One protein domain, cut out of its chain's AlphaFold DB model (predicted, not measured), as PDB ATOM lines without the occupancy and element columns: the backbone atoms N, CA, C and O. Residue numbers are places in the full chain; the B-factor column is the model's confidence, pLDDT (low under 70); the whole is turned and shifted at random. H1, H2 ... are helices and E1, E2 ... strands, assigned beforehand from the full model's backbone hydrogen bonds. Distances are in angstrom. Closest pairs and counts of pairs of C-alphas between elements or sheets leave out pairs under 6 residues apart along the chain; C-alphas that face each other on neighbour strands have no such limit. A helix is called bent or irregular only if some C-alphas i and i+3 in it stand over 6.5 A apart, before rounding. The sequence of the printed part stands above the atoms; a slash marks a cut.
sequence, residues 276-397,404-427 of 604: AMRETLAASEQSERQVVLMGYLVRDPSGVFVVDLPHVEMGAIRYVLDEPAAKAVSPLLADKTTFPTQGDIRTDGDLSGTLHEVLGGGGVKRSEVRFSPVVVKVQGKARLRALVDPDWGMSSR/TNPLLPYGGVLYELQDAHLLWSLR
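This is residues 276 to 397 and 404 to 427 of the 604 residues of the protein "Spermidine synthase" of Deltaproteobacteria bacterium ADurb.Bin207 (UniProt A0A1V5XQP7). The core is a small closed barrel of five strands, E2, E3, E4, E6 and E5 round the ring, with the three long ones, E2, E5 and E6, strongly bent. H1 packs on its outside, a long loop region with the short H2 lies to one side, short E1 pairs onto E2 from outside the ring, and H3 lies at one end, just after E5. The 146 printed residues hold three named helices and six named strands in the order E1 E2 E3 E4 H1 H2 E5 H3 E6; the sheet is mixed, and so is the class, helices and strands. The whole is compact, with a radius of gyration of the C-alphas of 14.6 A and spans of 42 by 34 by 29 A.

Find C-alpha 288 at (207.646, 183.438, 167.432); from there E2 runs to residue 299, 23.7 A, and bends by 91 degrees at residue 296. E3 is residues 305 to 308, 9.8 A, and E4 is residues 316 to 321, 15.2 A. E6, residues 412 to 427, spans 26.0 A, bends by 111 degrees at residue 421 and ends at C-alpha 427, (194.790, 180.912, 194.045). E5, residues 374 to 388, also spans 26.0 A and bends by 107 degrees at residue 380. E1 is residues 278 to 280, 6.3 A. H1, residues 323 to 332, 15.1 A, is irregular, with C-alphas 328 and 331 7.2 A apart. H2 is residues 356 to 359, 5.5 A. H3, residues 390 to 394, 8.5 A, is only just irregular, with C-alphas 390 and 393 6.9 A apart.

Look first at E2 and E3, an antiparallel hairpin with N 298 and O 306 at 2.9 A. E3 and E4 are a hairpin too, with N 307 and O 319 at 2.8 A. E4 and E6 are parallel, with N 320 and O 415 at 2.8 A. E6 and E5 are antiparallel, with N 418 and O 381 at 2.8 A. Antiparallel E5 and E2 close the ring, with N 291 and O 380 at 2.8 A. E1 and E2 form a hairpin, with N 279 and O 292 at 2.9 A; E1 to E4 make a meander, each strand the antiparallel neighbour of the one before. H1 is on the barrel, outside it, at a height of 7.7 A over the sheet; its closest C-alphas to E6 are those of Ala 325 and Ala 420, 5.5 A. H2 is on the barrel, with the C-alphas of Leu 359 and Gly 295 of E2 7.7 A apart. H3 is only just on it, with 5 pairs of C-alphas within 10 A. O i to N i+4 pairs are within hydrogen-bond range in 4 of 6 in H1 and 0 of 1 in H3, where 1 of 2 O i to N i+3 pairs is; H2, with 4 residues, is too short for any O i to N i+4 pair, and its 1 O i to N i+3 pair is not within range.

The C-alphas farthest apart are those of Arg 397 and Leu 423, 44.9 A. Residues 398 to 403 are not printed, and C-alphas 397 and 404 are 16.0 A apart across the cut. The links H1 to H2 and H2 to E5 are long. Mean pLDDT of the printed part is 81.7; it is under 70 in 35 residues, among them 276 to 286 and 391 to 397.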
ATOM      1  N   ALA A 276     189.042 181.167 175.019       57.66
ATOM      2  CA  ALA A 276     189.125 181.928 176.259       57.66
ATOM      3  C   ALA A 276     190.476 181.778 176.990       57.66
ATOM      4  O   ALA A 276     190.906 182.687 177.701       57.66
ATOM      5  N   MET A 277     191.132 180.625 176.836       59.69
ATOM      6  CA  MET A 277     192.362 180.248 177.539       59.69
ATOM      7  C   MET A 277     193.625 180.568 176.750       59.69
ATOM      8  O   MET A 277     194.721 180.601 177.314       59.69
ATOM      9  N   ARG A 278     193.493 180.813 175.447       63.47
ATOM     10  CA  ARG A 278     194.617 181.161 174.594       63.47
ATOM     11  C   ARG A 278     194.183 182.108 173.490       63.47
ATOM     12  O   ARG A 278     193.534 181.713 172.531       63.47
ATOM     13  N   GLU A 279     194.673 183.332 173.581       69.25
ATOM     14  CA  GLU A 279     194.604 184.308 172.507       69.25
ATOM     15  C   GLU A 279     195.979 184.365 171.842       69.25
ATOM     16  O   GLU A 279     196.988 184.629 172.496       69.25
ATOM     17  N   THR A 280     196.048 184.066 170.547       56.12
ATOM     18  CA  THR A 280     197.274 184.295 169.775       56.12
ATOM     19  C   THR A 280     197.077 185.580 168.982       56.12
ATOM     20  O   THR A 280     196.048 185.761 168.337       56.12
ATOM     21  N   LEU A 281     198.041 186.489 169.066       60.38
ATOM     22  CA  LEU A 281     198.044 187.746 168.324       60.38
ATOM     23  C   LEU A 281     198.894 187.574 167.064       60.38
ATOM     24  O   LEU A 281     199.769 186.705 167.040       60.38
ATOM     25  N   ALA A 282     198.593 188.374 166.032       54.34
ATOM     26  CA  ALA A 282     199.143 188.261 164.678       54.34
ATOM     27  C   ALA A 282     200.614 187.817 164.664       54.34
ATOM     28  O   ALA A 282     201.452 188.377 165.376       54.34
ATOM     29  N   ALA A 283     200.904 186.790 163.860       51.88
ATOM     30  CA  ALA A 283     202.255 186.284 163.700       51.88
ATOM     31  C   ALA A 283     203.182 187.424 163.252       51.88
ATOM     32  O   ALA A 283     202.860 188.174 162.331       51.88
ATOM     33  N   SER A 284     204.335 187.548 163.907       45.75
ATOM     34  CA  SER A 284     205.455 188.255 163.290       45.75
ATOM     35  C   SER A 284     206.025 187.366 162.180       45.75
ATOM     36  O   SER A 284     205.808 186.157 162.204       45.75
ATOM     37  N   GLU A 285     206.771 187.919 161.225       53.06
ATOM     38  CA  GLU A 285     207.465 187.174 160.151       53.06
ATOM     39  C   GLU A 285     208.513 186.147 160.672       53.06
ATOM     40  O   GLU A 285     209.330 185.634 159.916       53.06
ATOM     41  N   GLN A 286     208.516 185.827 161.971       59.38
ATOM     42  CA  GLN A 286     209.450 184.948 162.670       59.38
ATOM     43  C   GLN A 286     208.720 183.747 163.305       59.38
ATOM     44  O   GLN A 286     207.508 183.761 163.502       59.38
ATOM     45  N   SER A 287     209.465 182.703 163.692       70.62
ATOM     46  CA  SER A 287     208.972 181.488 164.383       70.62
ATOM     47  C   SER A 287     208.309 181.723 165.755       70.62
ATOM     48  O   SER A 287     207.936 180.775 166.452       70.62
ATOM     49  N   GLU A 288     208.168 182.983 166.153       82.12
ATOM     50  CA  GLU A 288     207.646 183.438 167.432       82.12
ATOM     51  C   GLU A 288     206.248 184.032 167.272       82.12
ATOM     52  O   GLU A 288     205.948 184.744 166.308       82.12
ATOM     53  N   ARG A 289     205.380 183.766 168.251       80.94
ATOM     54  CA  ARG A 289     204.026 184.325 168.283       80.94
ATOM     55  C   ARG A 289     203.751 184.984 169.608       80.94
ATOM     56  O   ARG A 289     203.974 184.395 170.666       80.94
ATOM     57  N   GLN A 290     203.197 186.185 169.541       85.81
ATOM     58  CA  GLN A 290     202.670 186.831 170.724       85.81
ATOM     59  C   GLN A 290     201.417 186.069 171.176       85.81
ATOM     60  O   GLN A 290     200.492 185.841 170.396       85.81
ATOM     61  N   VAL A 291     201.396 185.654 172.438       86.88
ATOM     62  CA  VAL A 291     200.300 184.891 173.038       86.88
ATOM     63  C   VAL A 291     199.876 185.513 174.360       86.88
ATOM     64  O   VAL A 291     200.695 186.076 175.087       86.88
ATOM     65  N   VAL A 292     198.594 185.372 174.677       89.38
ATOM     66  CA  VAL A 292     198.023 185.549 176.011       89.38
ATOM     67  C   VAL A 292     197.442 184.203 176.420       89.38
ATOM     68  O   VAL A 292     196.602 183.643 175.721       89.38
ATOM     69  N   LEU A 293     197.918 183.668 177.535       89.69
ATOM     70  CA  LEU A 293     197.656 182.307 177.983       89.69
ATOM     71  C   LEU A 293     197.039 182.334 179.373       89.69
ATOM     72  O   LEU A 293     197.499 183.089 180.229       89.69
ATOM     73  N   MET A 294     196.048 181.483 179.612       92.56
ATOM     74  CA  MET A 294     195.514 181.180 180.931       92.56
ATOM     75  C   MET A 294     195.679 179.687 181.207       92.56
ATOM     76  O   MET A 294     195.158 178.852 180.470       92.56
ATOM     77  N   GLY A 295     196.433 179.353 182.249       93.94
ATOM     78  CA  GLY A 295     196.798 177.970 182.540       93.94
ATOM     79  C   GLY A 295     197.217 177.748 183.986       93.94
ATOM     80  O   GLY A 295     197.312 178.687 184.783       93.94
ATOM     81  N   TYR A 296     197.483 176.490 184.316       95.38
ATOM     82  CA  TYR A 296     197.985 176.084 185.622       95.38
ATOM     83  C   TYR A 296     199.446 176.494 185.764       95.38
ATOM     84  O   TYR A 296     200.290 176.105 184.958       95.38
ATOM     85  N   LEU A 297     199.763 177.258 186.810       97.06
ATOM     86  CA  LEU A 297     201.150 177.534 187.155       97.06
ATOM     87  C   LEU A 297     201.729 176.308 187.855       97.06
ATOM     88  O   LEU A 297     201.231 175.892 188.899       97.06
ATOM     89  N   VAL A 298     202.797 175.752 187.307       94.25
ATOM     90  CA  VAL A 298     203.424 174.527 187.795       94.25
ATOM     91  C   VAL A 298     204.910 174.777 187.997       94.25
ATOM     92  O   VAL A 298     205.538 175.524 187.248       94.25
ATOM     93  N   ARG A 299     205.489 174.133 189.010       92.50
ATOM     94  CA  ARG A 299     206.941 174.033 189.162       92.50
ATOM     95  C   ARG A 299     207.346 172.589 188.924       92.50
ATOM     96  O   ARG A 299     206.880 171.690 189.624       92.50
ATOM     97  N   ASP A 300     208.160 172.353 187.905       85.38
ATOM     98  CA  ASP A 300     208.634 171.009 187.600       85.38
ATOM     99  C   ASP A 300     209.633 170.507 188.677       85.38
ATOM    100  O   ASP A 300     210.119 171.296 189.493       85.38
ATOM    101  N   PRO A 301     209.969 169.202 188.700       81.38
ATOM    102  CA  PRO A 301     210.930 168.655 189.661       81.38
ATOM    103  C   PRO A 301     212.328 169.288 189.616       81.38
ATOM    104  O   PRO A 301     213.043 169.220 190.615       81.38
ATOM    105  N   SER A 302     212.733 169.886 188.489       84.31
ATOM    106  CA  SER A 302     214.004 170.614 188.374       84.31
ATOM    107  C   SER A 302     213.946 172.058 188.895       84.31
ATOM    108  O   SER A 302     214.991 172.685 189.060       84.31
ATOM    109  N   GLY A 303     212.753 172.566 189.222       88.81
ATOM    110  CA  GLY A 303     212.529 173.911 189.756       88.81
ATOM    111  C   GLY A 303     212.115 174.951 188.711       88.81
ATOM    112  O   GLY A 303     211.893 176.107 189.069       88.81
ATOM    113  N   VAL A 304     211.974 174.560 187.446       92.06
ATOM    114  CA  VAL A 304     211.522 175.416 186.346       92.06
ATOM    115  C   VAL A 304     210.030 175.700 186.496       92.06
ATOM    116  O   VAL A 304     209.217 174.792 186.696       92.06
ATOM    117  N   PHE A 305     209.662 176.977 186.376       95.44
ATOM    118  CA  PHE A 305     208.267 177.402 186.353       95.44
ATOM    119  C   PHE A 305     207.701 177.319 184.943       95.44
ATOM    120  O   PHE A 305     208.306 177.783 183.974       95.44
ATOM    121  N   VAL A 306     206.513 176.737 184.847       95.19
ATOM    122  CA  VAL A 306     205.827 176.501 183.586       95.19
ATOM    123  C   VAL A 306     204.340 176.814 183.719       95.19
ATOM    124  O   VAL A 306     203.776 176.749 184.813       95.19
ATOM    125  N   VAL A 307     203.710 177.149 182.598       95.25
ATOM    126  CA  VAL A 307     202.256 177.256 182.471       95.25
ATOM    127  C   VAL A 307     201.768 176.074 181.644       95.25
ATOM    128  O   VAL A 307     202.099 175.969 180.460       95.25
ATOM    129  N   ASP A 308     200.997 175.191 182.271       92.00
ATOM    130  CA  ASP A 308     200.361 174.049 181.614       92.00
ATOM    131  C   ASP A 308     198.933 174.425 181.208       92.00
ATOM    132  O   ASP A 308     198.137 174.878 182.038       92.00
ATOM    133  N   LEU A 309     198.601 174.254 179.926       88.94
ATOM    134  CA  LEU A 309     197.251 174.526 179.430       88.94
ATOM    135  C   LEU A 309     196.325 173.318 179.632       88.94
ATOM    136  O   LEU A 309     196.744 172.181 179.379       88.94
ATOM    137  N   PRO A 310     195.058 173.547 180.027       83.75
ATOM    138  CA  PRO A 310     194.059 172.488 180.074       83.75
ATOM    139  C   PRO A 310     193.794 171.955 178.659       83.75
ATOM    140  O   PRO A 310     193.639 172.734 177.722       83.75
ATOM    141  N   HIS A 311     193.757 170.633 178.510       78.19
ATOM    142  CA  HIS A 311     193.430 169.926 177.268       78.19
ATOM    143  C   HIS A 311     192.889 168.527 177.605       78.19
ATOM    144  O   HIS A 311     193.050 168.056 178.732       78.19
ATOM    145  N   VAL A 312     192.222 167.874 176.650       67.44
ATOM    146  CA  VAL A 312     191.533 166.580 176.862       67.44
ATOM    147  C   VAL A 312     192.261 165.367 176.269       67.44
ATOM    148  O   VAL A 312     191.902 164.229 176.559       67.44
ATOM    149  N   GLU A 313     193.276 165.602 175.440       66.56
ATOM    150  CA  GLU A 313     194.055 164.564 174.757       66.56
ATOM    151  C   GLU A 313     195.352 164.210 175.508       66.56
ATOM    152  O   GLU A 313     195.592 164.665 176.626       66.56
ATOM    153  N   MET A 314     196.178 163.351 174.910       69.69
ATOM    154  CA  MET A 314     197.453 162.923 175.488       69.69
ATOM    155  C   MET A 314     198.596 163.920 175.260       69.69
ATOM    156  O   MET A 314     198.690 164.540 174.200       69.69
ATOM    157  N   GLY A 315     199.530 163.956 176.215       76.56
ATOM    158  CA  GLY A 315     200.745 164.777 176.167       76.56
ATOM    159  C   GLY A 315     200.535 166.211 176.650       76.56
ATOM    160  O   GLY A 315     199.502 166.808 176.399       76.56
ATOM    161  N   ALA A 316     201.515 166.810 177.326       82.81
ATOM    162  CA  ALA A 316     201.355 168.150 177.900       82.81
ATOM    163  C   ALA A 316     201.400 169.272 176.841       82.81
ATOM    164  O   ALA A 316     202.198 169.220 175.910       82.81
ATOM    165  N   ILE A 317     200.640 170.356 177.036       88.81
ATOM    166  CA  ILE A 317     200.860 171.635 176.336       88.81
ATOM    167  C   ILE A 317     201.459 172.618 177.341       88.81
ATOM    168  O   ILE A 317     200.749 173.153 178.195       88.81
ATOM    169  N   ARG A 318     202.772 172.838 177.247       91.12
ATOM    170  CA  ARG A 318     203.570 173.494 178.288       91.12
ATOM    171  C   ARG A 318     204.321 174.714 177.780       91.12
ATOM    172  O   ARG A 318     204.971 174.654 176.741       91.12
ATOM    173  N   TYR A 319     204.319 175.781 178.573       94.44
ATOM    174  CA  TYR A 319     205.082 177.005 178.321       94.44
ATOM    175  C   TYR A 319     206.072 177.248 179.453       94.44
ATOM    176  O   TYR A 319     205.666 177.464 180.590       94.44
ATOM    177  N   VAL A 320     207.366 177.212 179.153       95.56
ATOM    178  CA  VAL A 320     208.431 177.547 180.103       95.56
ATOM    179  C   VAL A 320     208.518 179.056 180.243       95.56
ATOM    180  O   VAL A 320     208.659 179.756 179.241       95.56
ATOM    181  N   LEU A 321     208.442 179.545 181.478       96.81
ATOM    182  CA  LEU A 321     208.594 180.964 181.775       96.81
ATOM    183  C   LEU A 321     210.073 181.357 181.765       96.81
ATOM    184  O   LEU A 321     210.917 180.625 182.288       96.81
ATOM    185  N   ASP A 322     210.374 182.526 181.204       95.44
ATOM    186  CA  ASP A 322     211.687 183.148 181.347       95.44
ATOM    187  C   ASP A 322     212.002 183.513 182.813       95.44
ATOM    188  O   ASP A 322     211.142 183.487 183.698       95.44
ATOM    189  N   GLU A 323     213.270 183.815 183.100       95.75
ATOM    190  CA  GLU A 323     213.727 184.092 184.468       95.75
ATOM    191  C   GLU A 323     212.971 185.262 185.140       95.75
ATOM    192  O   GLU A 323     212.547 185.099 186.295       95.75
ATOM    193  N   PRO A 324     212.735 186.414 184.471       95.19
ATOM    194  CA  PRO A 324     211.931 187.492 185.043       95.19
ATOM    195  C   PRO A 324     210.515 187.053 185.435       95.19
ATOM    196  O   PRO A 324     210.087 187.319 186.566       95.19
ATOM    197  N   ALA A 325     209.799 186.347 184.554       95.44
ATOM    198  CA  ALA A 325     208.455 185.862 184.842       95.44
ATOM    199  C   ALA A 325     208.456 184.798 185.938       95.44
ATOM    200  O   ALA A 325     207.640 184.875 186.858       95.44
ATOM    201  N   ALA A 326     209.394 183.849 185.895       95.94
ATOM    202  CA  ALA A 326     209.562 182.819 186.916       95.94
ATOM    203  C   ALA A 326     209.754 183.440 188.310       95.94
ATOM    204  O   ALA A 326     209.104 183.031 189.276       95.94
ATOM    205  N   LYS A 327     210.576 184.491 188.417       95.25
ATOM    206  CA  LYS A 327     210.755 185.241 189.667       95.25
ATOM    207  C   LYS A 327     209.459 185.911 190.121       95.25
ATOM    208  O   LYS A 327     209.134 185.829 191.305       95.25
ATOM    209  N   ALA A 328     208.717 186.537 189.206       95.06
ATOM    210  CA  ALA A 328     207.463 187.227 189.513       95.06
ATOM    211  C   ALA A 328     206.360 186.281 190.016       95.06
ATOM    212  O   ALA A 328     205.616 186.640 190.928       95.06
ATOM    213  N   VAL A 329     206.269 185.068 189.461       95.81
ATOM    214  CA  VAL A 329     205.246 184.079 189.848       95.81
ATOM    215  C   VAL A 329     205.666 183.189 191.016       95.81
ATOM    216  O   VAL A 329     204.805 182.579 191.647       95.81
ATOM    217  N   SER A 330     206.961 183.120 191.339       94.62
ATOM    218  CA  SER A 330     207.475 182.264 192.414       94.62
ATOM    219  C   SER A 330     206.754 182.408 193.765       94.62
ATOM    220  O   SER A 330     206.490 181.372 194.375       94.62
ATOM    221  N   PRO A 331     206.323 183.607 194.224       95.88
ATOM    222  CA  PRO A 331     205.623 183.743 195.504       95.88
ATOM    223  C   PRO A 331     204.191 183.191 195.489       95.88
ATOM    224  O   PRO A 331     203.579 183.052 196.547       95.88
ATOM    225  N   LEU A 332     203.626 182.911 194.308       95.56
ATOM    226  CA  LEU A 332     202.261 182.396 194.173       95.56
ATOM    227  C   LEU A 332     202.174 180.907 194.530       95.56
ATOM    228  O   LEU A 332     201.120 180.455 194.973       95.56
ATOM    229  N   LEU A 333     203.267 180.156 194.364       93.88
ATOM    230  CA  LEU A 333     203.338 178.724 194.645       93.88
ATOM    231  C   LEU A 333     204.238 178.428 195.843       93.88
ATOM    232  O   LEU A 333     205.439 178.681 195.803       93.88
ATOM    233  N   ALA A 334     203.682 177.763 196.857       88.69
ATOM    234  CA  ALA A 334     204.461 177.229 197.974       88.69
ATOM    235  C   ALA A 334     205.570 176.282 197.488       88.69
ATOM    236  O   ALA A 334     205.382 175.588 196.492       88.69
ATOM    237  N   ASP A 335     206.699 176.197 198.197       83.94
ATOM    238  CA  ASP A 335     207.878 175.409 197.785       83.94
ATOM    239  C   ASP A 335     207.605 173.905 197.612       83.94
ATOM    240  O   ASP A 335     208.204 173.247 196.758       83.94
ATOM    241  N   LYS A 336     206.662 173.355 198.381       81.00
ATOM    242  CA  LYS A 336     206.302 171.929 198.373       81.00
ATOM    243  C   LYS A 336     204.866 171.732 197.895       81.00
ATOM    244  O   LYS A 336     203.997 171.365 198.679       81.00
ATOM    245  N   THR A 337     204.635 171.989 196.612       84.25
ATOM    246  CA  THR A 337     203.337 171.765 195.961       84.25
ATOM    247  C   THR A 337     203.390 170.492 195.126       84.25
ATOM    248  O   THR A 337     204.330 170.291 194.356       84.25
ATOM    249  N   THR A 338     202.387 169.634 195.282       85.50
ATOM    250  CA  THR A 338     202.134 168.492 194.398       85.50
ATOM    251  C   THR A 338     201.198 168.916 193.277       85.50
ATOM    252  O   THR A 338     200.279 169.696 193.514       85.50
ATOM    253  N   PHE A 339     201.409 168.384 192.076       87.75
ATOM    254  CA  PHE A 339     200.582 168.698 190.915       87.75
ATOM    255  C   PHE A 339     199.968 167.405 190.367       87.75
ATOM    256  O   PHE A 339     200.628 166.721 189.579       87.75
ATOM    257  N   PRO A 340     198.783 167.010 190.860       86.12
ATOM    258  CA  PRO A 340     198.125 165.779 190.433       86.12
ATOM    259  C   PRO A 340     197.622 165.875 188.981       86.12
ATOM    260  O   PRO A 340     197.567 166.961 188.403       86.12
ATOM    261  N   THR A 341     197.268 164.727 188.409       79.06
ATOM    262  CA  THR A 341     196.688 164.543 187.064       79.06
ATOM    263  C   THR A 341     195.366 163.769 187.165       79.06
ATOM    264  O   THR A 341     195.028 163.303 188.253       79.06
ATOM    265  N   GLN A 342     194.639 163.622 186.054       70.25
ATOM    266  CA  GLN A 342     193.434 162.787 185.932       70.25
ATOM    267  C   GLN A 342     193.621 161.809 184.753       70.25
ATOM    268  O   GLN A 342     193.960 162.251 183.654       70.25
ATOM    269  N   GLY A 343     193.449 160.493 184.964       62.06
ATOM    270  CA  GLY A 343     193.481 159.451 183.920       62.06
ATOM    271  C   GLY A 343     194.448 158.271 184.172       62.06
ATOM    272  O   GLY A 343     194.972 158.066 185.253       62.06
ATOM    273  N   ASP A 344     194.733 157.438 183.160       53.12
ATOM    274  CA  ASP A 344     195.640 156.264 183.284       53.12
ATOM    275  C   ASP A 344     197.142 156.646 183.382       53.12
ATOM    276  O   ASP A 344     198.006 156.105 182.683       53.12
ATOM    277  N   ILE A 345     197.488 157.626 184.218       55.31
ATOM    278  CA  ILE A 345     198.868 157.983 184.547       55.31
ATOM    279  C   ILE A 345     199.143 157.535 185.982       55.31
ATOM    280  O   ILE A 345     198.329 157.653 186.889       55.31
ATOM    281  N   ARG A 346     200.354 157.022 186.218       48.97
ATOM    282  CA  ARG A 346     200.811 156.468 187.510       48.97
ATOM    283  C   ARG A 346     200.855 157.490 188.670       48.97
ATOM    284  O   ARG A 346     201.424 157.170 189.712       48.97
ATOM    285  N   THR A 347     200.343 158.705 188.476       54.50
ATOM    286  CA  THR A 347     200.434 159.865 189.378       54.50
ATOM    287  C   THR A 347     199.094 160.544 189.643       54.50
ATOM    288  O   THR A 347     199.102 161.675 190.125       54.50
ATOM    289  N   ASP A 348     197.971 159.886 189.354       64.94
ATOM    290  CA  ASP A 348     196.658 160.369 189.772       64.94
ATOM    291  C   ASP A 348     196.649 160.551 191.292       64.94
ATOM    292  O   ASP A 348     196.685 159.604 192.080       64.94
ATOM    293  N   GLY A 349     196.770 161.812 191.689       72.00
ATOM    294  CA  GLY A 349     196.787 162.255 193.068       72.00
ATOM    295  C   GLY A 349     195.449 162.882 193.418       72.00
ATOM    296  O   GLY A 349     194.557 163.004 192.583       72.00
ATOM    297  N   ASP A 350     195.316 163.317 194.663       83.31
ATOM    298  CA  ASP A 350     194.119 164.023 195.105       83.31
ATOM    299  C   ASP A 350     194.037 165.409 194.444       83.31
ATOM    300  O   ASP A 350     194.891 166.265 194.683       83.31
ATOM    301  N   LEU A 351     193.010 165.621 193.614       87.06
ATOM    302  CA  LEU A 351     192.731 166.907 192.962       87.06
ATOM    303  C   LEU A 351     192.224 167.968 193.951       87.06
ATOM    304  O   LEU A 351     192.156 169.153 193.597       87.06
ATOM    305  N   SER A 352     191.884 167.580 195.182       86.50
ATOM    306  CA  SER A 352     191.452 168.501 196.229       86.50
ATOM    307  C   SER A 352     192.498 169.584 196.472       86.50
ATOM    308  O   SER A 352     193.695 169.333 196.594       86.50
ATOM    309  N   GLY A 353     192.040 170.831 196.562       90.12
ATOM    310  CA  GLY A 353     192.933 171.975 196.744       90.12
ATOM    311  C   GLY A 353     193.558 172.507 195.455       90.12
ATOM    312  O   GLY A 353     194.323 173.469 195.517       90.12
ATOM    313  N   THR A 354     193.229 171.936 194.295       93.44
ATOM    314  CA  THR A 354     193.592 172.490 192.986       93.44
ATOM    315  C   THR A 354     192.441 173.295 192.380       93.44
ATOM    316  O   THR A 354     191.302 173.242 192.840       93.44
ATOM    317  N   LEU A 355     192.734 174.050 191.324       93.75
ATOM    318  CA  LEU A 355     191.734 174.768 190.529       93.75
ATOM    319  C   LEU A 355     191.168 173.921 189.374       93.75
ATOM    320  O   LEU A 355     190.621 174.486 188.430       93.75
ATOM    321  N   HIS A 356     191.277 172.588 189.454       89.56
ATOM    322  CA  HIS A 356     190.740 171.669 188.449       89.56
ATOM    323  C   HIS A 356     189.257 171.933 188.146       89.56
ATOM    324  O   HIS A 356     188.899 172.130 186.993       89.56
ATOM    325  N   GLU A 357     188.411 172.063 189.172       85.94
ATOM    326  CA  GLU A 357     186.971 172.339 189.003       85.94
ATOM    327  C   GLU A 357     186.671 173.682 188.316       85.94
ATOM    328  O   GLU A 357     185.568 173.902 187.827       85.94
ATOM    329  N   VAL A 358     187.635 174.607 188.314       89.94
ATOM    330  CA  VAL A 358     187.466 175.966 187.788       89.94
ATOM    331  C   VAL A 358     187.926 176.056 186.336       89.94
ATOM    332  O   VAL A 358     187.243 176.661 185.508       89.94
ATOM    333  N   LEU A 359     189.102 175.496 186.046       88.31
ATOM    334  CA  LEU A 359     189.772 175.613 184.752       88.31
ATOM    335  C   LEU A 359     189.624 174.354 183.872       88.31
ATOM    336  O   LEU A 359     189.732 174.455 182.652       88.31
ATOM    337  N   GLY A 360     189.336 173.190 184.454       85.31
ATOM    338  CA  GLY A 360     189.139 171.926 183.739       85.31
ATOM    339  C   GLY A 360     190.408 171.375 183.076       85.31
ATOM    340  O   GLY A 360     191.533 171.710 183.462       85.31
ATOM    341  N   GLY A 361     190.219 170.530 182.058       79.75
ATOM    342  CA  GLY A 361     191.276 169.747 181.395       79.75
ATOM    343  C   GLY A 361     191.405 168.337 181.985       79.75
ATOM    344  O   GLY A 361     190.721 168.021 182.945       79.75
ATOM    345  N   GLY A 362     192.262 167.480 181.422       68.38
ATOM    346  CA  GLY A 362     192.526 166.151 181.999       68.38
ATOM    347  C   GLY A 362     191.599 165.009 181.562       68.38
ATOM    348  O   GLY A 362     191.457 164.058 182.318       68.38
ATOM    349  N   GLY A 363     190.933 165.117 180.401       63.62
ATOM    350  CA  GLY A 363     189.877 164.194 179.932       63.62
ATOM    351  C   GLY A 363     190.271 162.715 179.711       63.62
ATOM    352  O   GLY A 363     191.320 162.260 180.131       63.62
ATOM    353  N   VAL A 364     189.408 161.958 179.013       55.78
ATOM    354  CA  VAL A 364     189.299 160.471 178.893       55.78
ATOM    355  C   VAL A 364     190.573 159.694 178.451       55.78
ATOM    356  O   VAL A 364     190.570 158.465 178.375       55.78
ATOM    357  N   LYS A 365     191.701 160.359 178.180       53.62
ATOM    358  CA  LYS A 365     192.994 159.744 177.815       53.62
ATOM    359  C   LYS A 365     194.088 160.192 178.789       53.62
ATOM    360  O   LYS A 365     193.836 161.019 179.643       53.62
ATOM    361  N   ARG A 366     195.311 159.649 178.698       60.22
ATOM    362  CA  ARG A 366     196.466 160.025 179.550       60.22
ATOM    363  C   ARG A 366     196.873 161.501 179.377       60.22
ATOM    364  O   ARG A 366     197.906 161.799 178.778       60.22
ATOM    365  N   SER A 367     196.058 162.417 179.878       61.38
ATOM    366  CA  SER A 367     196.282 163.849 179.840       61.38
ATOM    367  C   SER A 367     197.300 164.218 180.912       61.38
ATOM    368  O   SER A 367     197.135 163.931 182.095       61.38
ATOM    369  N   GLU A 368     198.401 164.837 180.493       69.50
ATOM    370  CA  GLU A 368     199.492 165.236 181.387       69.50
ATOM    371  C   GLU A 368     199.274 166.624 182.002       69.50
ATOM    372  O   GLU A 368     200.227 167.251 182.476       69.50
ATOM    373  N   VAL A 369     198.037 167.135 181.979       78.75
ATOM    374  CA  VAL A 369     197.709 168.394 182.650       78.75
ATOM    375  C   VAL A 369     198.013 168.245 184.132       78.75
ATOM    376  O   VAL A 369     197.365 167.488 184.851       78.75
ATOM    377  N   ARG A 370     199.006 168.997 184.596       86.56
ATOM    378  CA  ARG A 370     199.347 169.083 186.010       86.56
ATOM    379  C   ARG A 370     198.461 170.127 186.664       86.56
ATOM    380  O   ARG A 370     198.678 171.330 186.509       86.56
ATOM    381  N   PHE A 371     197.468 169.665 187.409       90.00
ATOM    382  CA  PHE A 371     196.542 170.543 188.102       90.00
ATOM    383  C   PHE A 371     197.241 171.266 189.244       90.00
ATOM    384  O   PHE A 371     198.014 170.687 190.008       90.00
ATOM    385  N   SER A 372     196.972 172.562 189.350       94.56
ATOM    386  CA  SER A 372     197.655 173.444 190.289       94.56
ATOM    387  C   SER A 372     196.666 174.168 191.197       94.56
ATOM    388  O   SER A 372     195.561 174.501 190.756       94.56
ATOM    389  N   PRO A 373     197.053 174.488 192.447       96.19
ATOM    390  CA  PRO A 373     196.324 175.445 193.276       96.19
ATOM    391  C   PRO A 373     196.384 176.879 192.729       96.19
ATOM    392  O   PRO A 373     195.773 177.765 193.322       96.19
ATOM    393  N   VAL A 374     197.135 177.140 191.655       97.50
ATOM    394  CA  VAL A 374     197.299 178.472 191.070       97.50
ATOM    395  C   VAL A 374     197.041 178.434 189.569       97.50
ATOM    396  O   VAL A 374     197.684 177.689 188.831       97.50
ATOM    397  N   VAL A 375     196.141 179.304 189.120       97.31
ATOM    398  CA  VAL A 375     195.947 179.647 187.711       97.31
ATOM    399  C   VAL A 375     196.550 181.023 187.470       97.31
ATOM    400  O   VAL A 375     196.399 181.929 188.289       97.31
ATOM    401  N   VAL A 376     197.236 181.187 186.346       97.19
ATOM    402  CA  VAL A 376     197.820 182.464 185.925       97.19
ATOM    403  C   VAL A 376     197.346 182.828 184.531       97.19
ATOM    404  O   VAL A 376     197.166 181.957 183.685       97.19
ATOM    405  N   LYS A 377     197.188 184.130 184.294       96.00
ATOM    406  CA  LYS A 377     197.100 184.726 182.965       96.00
ATOM    407  C   LYS A 377     198.428 185.409 182.667       96.00
ATOM    408  O   LYS A 377     198.813 186.329 183.389       96.00
ATOM    409  N   VAL A 378     199.125 184.967 181.630       94.62
ATOM    410  CA  VAL A 378     200.453 185.462 181.239       94.62
ATOM    411  C   VAL A 378     200.413 185.861 179.775       94.62
ATOM    412  O   VAL A 378     199.747 185.213 178.972       94.62
ATOM    413  N   GLN A 379     201.123 186.917 179.413       93.81
ATOM    414  CA  GLN A 379     201.359 187.277 178.021       93.81
ATOM    415  C   GLN A 379     202.858 187.239 177.738       93.81
ATOM    416  O   GLN A 379     203.657 187.515 178.622       93.81
ATOM    417  N   GLY A 380     203.234 186.868 176.519       92.31
ATOM    418  CA  GLY A 380     204.632 186.830 176.086       92.31
ATOM    419  C   GLY A 380     204.758 186.407 174.628       92.31
ATOM    420  O   GLY A 380     203.749 186.210 173.943       92.31
ATOM    421  N   LYS A 381     205.991 186.269 174.149       90.50
ATOM    422  CA  LYS A 381     206.315 185.703 172.837       90.50
ATOM    423  C   LYS A 381     206.670 184.244 173.015       90.50
ATOM    424  O   LYS A 381     207.677 183.909 173.633       90.50
ATOM    425  N   ALA A 382     205.825 183.367 172.505       89.44
ATOM    426  CA  ALA A 382     206.095 181.951 172.575       89.44
ATOM    427  C   ALA A 382     206.854 181.473 171.334       89.44
ATOM    428  O   ALA A 382     206.620 181.944 170.221       89.44
ATOM    429  N   ARG A 383     207.760 180.521 171.546       88.00
ATOM    430  CA  ARG A 383     208.571 179.863 170.521       88.00
ATOM    431  C   ARG A 383     208.507 178.363 170.741       88.00
ATOM    432  O   ARG A 383     208.639 177.905 171.877       88.00
ATOM    433  N   LEU A 384     208.303 177.586 169.678       88.88
ATOM    434  CA  LEU A 384     208.343 176.127 169.783       88.88
ATOM    435  C   LEU A 384     209.740 175.699 170.241       88.88
ATOM    436  O   LEU A 384     210.728 175.971 169.561       88.88
ATOM    437  N   ARG A 385     209.819 175.012 171.383       90.12
ATOM    438  CA  ARG A 385     211.077 174.468 171.893       90.12
ATOM    439  C   ARG A 385     211.210 172.992 171.580       90.12
ATOM    440  O   ARG A 385     212.238 172.590 171.052       90.12
ATOM    441  N   ALA A 386     210.187 172.204 171.881       90.62
ATOM    442  CA  ALA A 386     210.192 170.782 171.589       90.62
ATOM    443  C   ALA A 386     208.787 170.267 171.287       90.62
ATOM    444  O   ALA A 386     207.789 170.805 171.764       90.62
ATOM    445  N   LEU A 387     208.731 169.186 170.525       89.31
ATOM    446  CA  LEU A 387     207.538 168.383 170.326       89.31
ATOM    447  C   LEU A 387     207.932 166.921 170.464       89.31
ATOM    448  O   LEU A 387     208.895 166.466 169.850       89.31
ATOM    449  N   VAL A 388     207.170 166.178 171.248       86.06
ATOM    450  CA  VAL A 388     207.310 164.732 171.383       86.06
ATOM    451  C   VAL A 388     205.943 164.135 171.109       86.06
ATOM    452  O   VAL A 388     204.976 164.495 171.772       86.06
ATOM    453  N   ASP A 389     205.852 163.239 170.131       80.88
ATOM    454  CA  ASP A 389     204.590 162.575 169.817       80.88
ATOM    455  C   ASP A 389     203.977 161.910 171.077       80.88
ATOM    456  O   ASP A 389     204.658 161.106 171.726       80.88
ATOM    457  N   PRO A 390     202.727 162.242 171.451       70.50
ATOM    458  CA  PRO A 390     202.114 161.761 172.689       70.50
ATOM    459  C   PRO A 390     201.819 160.252 172.682       70.50
ATOM    460  O   PRO A 390     201.785 159.619 173.737       70.50
ATOM    461  N   ASP A 391     201.693 159.623 171.508       68.62
ATOM    462  CA  ASP A 391     201.489 158.175 171.389       68.62
ATOM    463  C   ASP A 391     202.795 157.375 171.576       68.62
ATOM    464  O   ASP A 391     202.780 156.132 171.582       68.62
ATOM    465  N   TRP A 392     203.941 158.054 171.756       65.25
ATOM    466  CA  TRP A 392     205.253 157.440 172.006       65.25
ATOM    467  C   TRP A 392     205.202 156.403 173.138       65.25
ATOM    468  O   TRP A 392     205.718 155.288 173.000       65.25
ATOM    469  N   GLY A 393     204.547 156.747 174.252       56.16
ATOM    470  CA  GLY A 393     204.515 155.945 175.479       56.16
ATOM    471  C   GLY A 393     203.676 154.662 175.407       56.16
ATOM    472  O   GLY A 393     203.759 153.838 176.320       56.16
ATOM    473  N   MET A 394     202.891 154.460 174.343       55.47
ATOM    474  CA  MET A 394     201.911 153.366 174.239       55.47
ATOM    475  C   MET A 394     202.410 152.126 173.473       55.47
ATOM    476  O   MET A 394     201.672 151.160 173.285       55.47
ATOM    477  N   SER A 395     203.661 152.099 173.001       53.44
ATOM    478  CA  SER A 395     204.222 150.902 172.354       53.44
ATOM    479  C   SER A 395     204.592 149.817 173.375       53.44
ATOM    480  O   SER A 395     205.486 150.008 174.196       53.44
ATOM    481  N   SER A 396     203.999 148.621 173.249       43.94
ATOM    482  CA  SER A 396     204.381 147.408 174.003       43.94
ATOM    483  C   SER A 396     205.835 146.964 173.772       43.94
ATOM    484  O   SER A 396     206.385 146.172 174.536       43.94
ATOM    485  N   ARG A 397     206.488 147.495 172.732       48.16
ATOM    486  CA  ARG A 397     207.932 147.400 172.500       48.16
ATOM    487  C   ARG A 397     208.555 148.759 172.803       48.16
ATOM    488  O   ARG A 397     208.713 149.574 171.896       48.16
ATOM    489  N   THR A 404     213.809 161.410 176.180       59.72
ATOM    490  CA  THR A 404     212.613 162.163 176.550       59.72
ATOM    491  C   THR A 404     213.059 163.536 177.015       59.72
ATOM    492  O   THR A 404     213.950 163.638 177.864       59.72
ATOM    493  N   ASN A 405     212.434 164.594 176.507       75.56
ATOM    494  CA  ASN A 405     212.580 165.895 177.136       75.56
ATOM    495  C   ASN A 405     212.058 165.762 178.586       75.56
ATOM    496  O   ASN A 405     210.917 165.336 178.763       75.56
ATOM    497  N   PRO A 406     212.850 166.066 179.631       77.88
ATOM    498  CA  PRO A 406     212.418 165.893 181.022       77.88
ATOM    499  C   PRO A 406     211.186 166.746 181.371       77.88
ATOM    500  O   PRO A 406     210.459 166.425 182.311       77.88
ATOM    501  N   LEU A 407     210.923 167.798 180.590       81.06
ATOM    502  CA  LEU A 407     209.734 168.637 180.698       81.06
ATOM    503  C   LEU A 407     208.524 168.091 179.918       81.06
ATOM    504  O   LEU A 407     207.432 168.608 180.132       81.06
ATOM    505  N   LEU A 408     208.689 167.061 179.079       80.75
ATOM    506  CA  LEU A 408     207.628 166.327 178.365       80.75
ATOM    507  C   LEU A 408     207.805 164.804 178.553       80.75
ATOM    508  O   LEU A 408     208.098 164.085 177.592       80.75
ATOM    509  N   PRO A 409     207.710 164.287 179.791       73.44
ATOM    510  CA  PRO A 409     208.045 162.896 180.086       73.44
ATOM    511  C   PRO A 409     207.146 161.866 179.386       73.44
ATOM    512  O   PRO A 409     207.630 160.759 179.139       73.44
ATOM    513  N   TYR A 410     205.891 162.194 179.047       72.75
ATOM    514  CA  TYR A 410     205.012 161.288 178.289       72.75
ATOM    515  C   TYR A 410     204.543 161.850 176.934       72.75
ATOM    516  O   TYR A 410     203.757 161.203 176.247       72.75
ATOM    517  N   GLY A 411     205.135 162.964 176.492       81.38
ATOM    518  CA  GLY A 411     204.887 163.574 175.190       81.38
ATOM    519  C   GLY A 411     204.208 164.940 175.271       81.38
ATOM    520  O   GLY A 411     204.074 165.538 176.337       81.38
ATOM    521  N   GLY A 412     203.814 165.463 174.112       85.31
ATOM    522  CA  GLY A 412     203.175 166.765 173.957       85.31
ATOM    523  C   GLY A 412     204.095 167.829 173.359       85.31
ATOM    524  O   GLY A 412     205.018 167.540 172.592       85.31
ATOM    525  N   VAL A 413     203.819 169.088 173.681       89.00
ATOM    526  CA  VAL A 413     204.463 170.257 173.086       89.00
ATOM    527  C   VAL A 413     204.974 171.198 174.165       89.00
ATOM    528  O   VAL A 413     204.260 171.575 175.095       89.00
ATOM    529  N   LEU A 414     206.227 171.603 173.997       91.12
ATOM    530  CA  LEU A 414     206.935 172.519 174.867       91.12
ATOM    531  C   LEU A 414     207.248 173.799 174.105       91.12
ATOM    532  O   LEU A 414     207.901 173.775 173.057       91.12
ATOM    533  N   TYR A 415     206.853 174.915 174.689       92.25
ATOM    534  CA  TYR A 415     207.192 176.250 174.240       92.25
ATOM    535  C   TYR A 415     208.105 176.926 175.257       92.25
ATOM    536  O   TYR A 415     207.988 176.705 176.462       92.25
ATOM    537  N   GLU A 416     208.990 177.783 174.775       92.81
ATOM    538  CA  GLU A 416     209.584 178.849 175.583       92.81
ATOM    539  C   GLU A 416     208.677 180.074 175.484       92.81
ATOM    540  O   GLU A 416     208.194 180.370 174.393       92.81
ATOM    541  N   LEU A 417     208.441 180.770 176.595       93.44
ATOM    542  CA  LEU A 417     207.710 182.032 176.635       93.44
ATOM    543  C   LEU A 417     208.671 183.149 177.052       93.44
ATOM    544  O   LEU A 417     209.033 183.269 178.221       93.44
ATOM    545  N   GLN A 418     209.094 183.930 176.065       92.75
ATOM    546  CA  GLN A 418     209.988 185.072 176.215       92.75
ATOM    547  C   GLN A 418     209.200 186.357 176.459       92.75
ATOM    548  O   GLN A 418     208.037 186.462 176.053       92.75
ATOM    549  N   ASP A 419     209.855 187.344 177.067       94.06
ATOM    550  CA  ASP A 419     209.247 188.623 177.444       94.06
ATOM    551  C   ASP A 419     207.942 188.389 178.222       94.06
ATOM    552  O   ASP A 419     206.920 189.034 177.974       94.06
ATOM    553  N   ALA A 420     207.947 187.383 179.100       95.06
ATOM    554  CA  ALA A 420     206.740 186.918 179.750       95.06
ATOM    555  C   ALA A 420     206.346 187.859 180.898       95.06
ATOM    556  O   ALA A 420     207.145 188.193 181.775       95.06
ATOM    557  N   HIS A 421     205.076 188.257 180.943       95.12
ATOM    558  CA  HIS A 421     204.536 189.091 182.011       95.12
ATOM    559  C   HIS A 421     203.222 188.552 182.559       95.12
ATOM    560  O   HIS A 421     202.285 188.214 181.831       95.12
ATOM    561  N   LEU A 422     203.151 188.492 183.889       96.38
ATOM    562  CA  LEU A 422     201.949 188.114 184.617       96.38
ATOM    563  C   LEU A 422     200.906 189.232 184.495       96.38
ATOM    564  O   LEU A 422     201.136 190.355 184.935       96.38
ATOM    565  N   LEU A 423     199.747 188.906 183.931       95.81
ATOM    566  CA  LEU A 423     198.602 189.809 183.820       95.81
ATOM    567  C   LEU A 423     197.630 189.646 184.989       95.81
ATOM    568  O   LEU A 423     197.016 190.617 185.423       95.81
ATOM    569  N   TRP A 424     197.450 188.414 185.466       97.00
ATOM    570  CA  TRP A 424     196.492 188.084 186.519       97.00
ATOM    571  C   TRP A 424     196.790 186.704 187.119       97.00
ATOM    572  O   TRP A 424     197.401 185.860 186.465       97.00
ATOM    573  N   SER A 425     196.339 186.448 188.346       97.12
ATOM    574  CA  SER A 425     196.449 185.137 188.991       97.12
ATOM    575  C   SER A 425     195.266 184.854 189.908       97.12
ATOM    576  O   SER A 425     194.763 185.771 190.556       97.12
ATOM    577  N   LEU A 426     194.916 183.580 190.054       97.75
ATOM    578  CA  LEU A 426     193.943 183.077 191.015       97.75
ATOM    579  C   LEU A 426     194.551 181.936 191.816       97.75
ATOM    580  O   LEU A 426     195.072 180.981 191.243       97.75
ATOM    581  N   ARG A 427     194.447 182.016 193.143       97.25
ATOM    582  CA  ARG A 427     194.790 180.912 194.045       97.25
ATOM    583  C   ARG A 427     193.524 180.178 194.462       97.25
ATOM    584  O   ARG A 427     192.487 180.803 194.684       97.25
TER     585      ARG A 427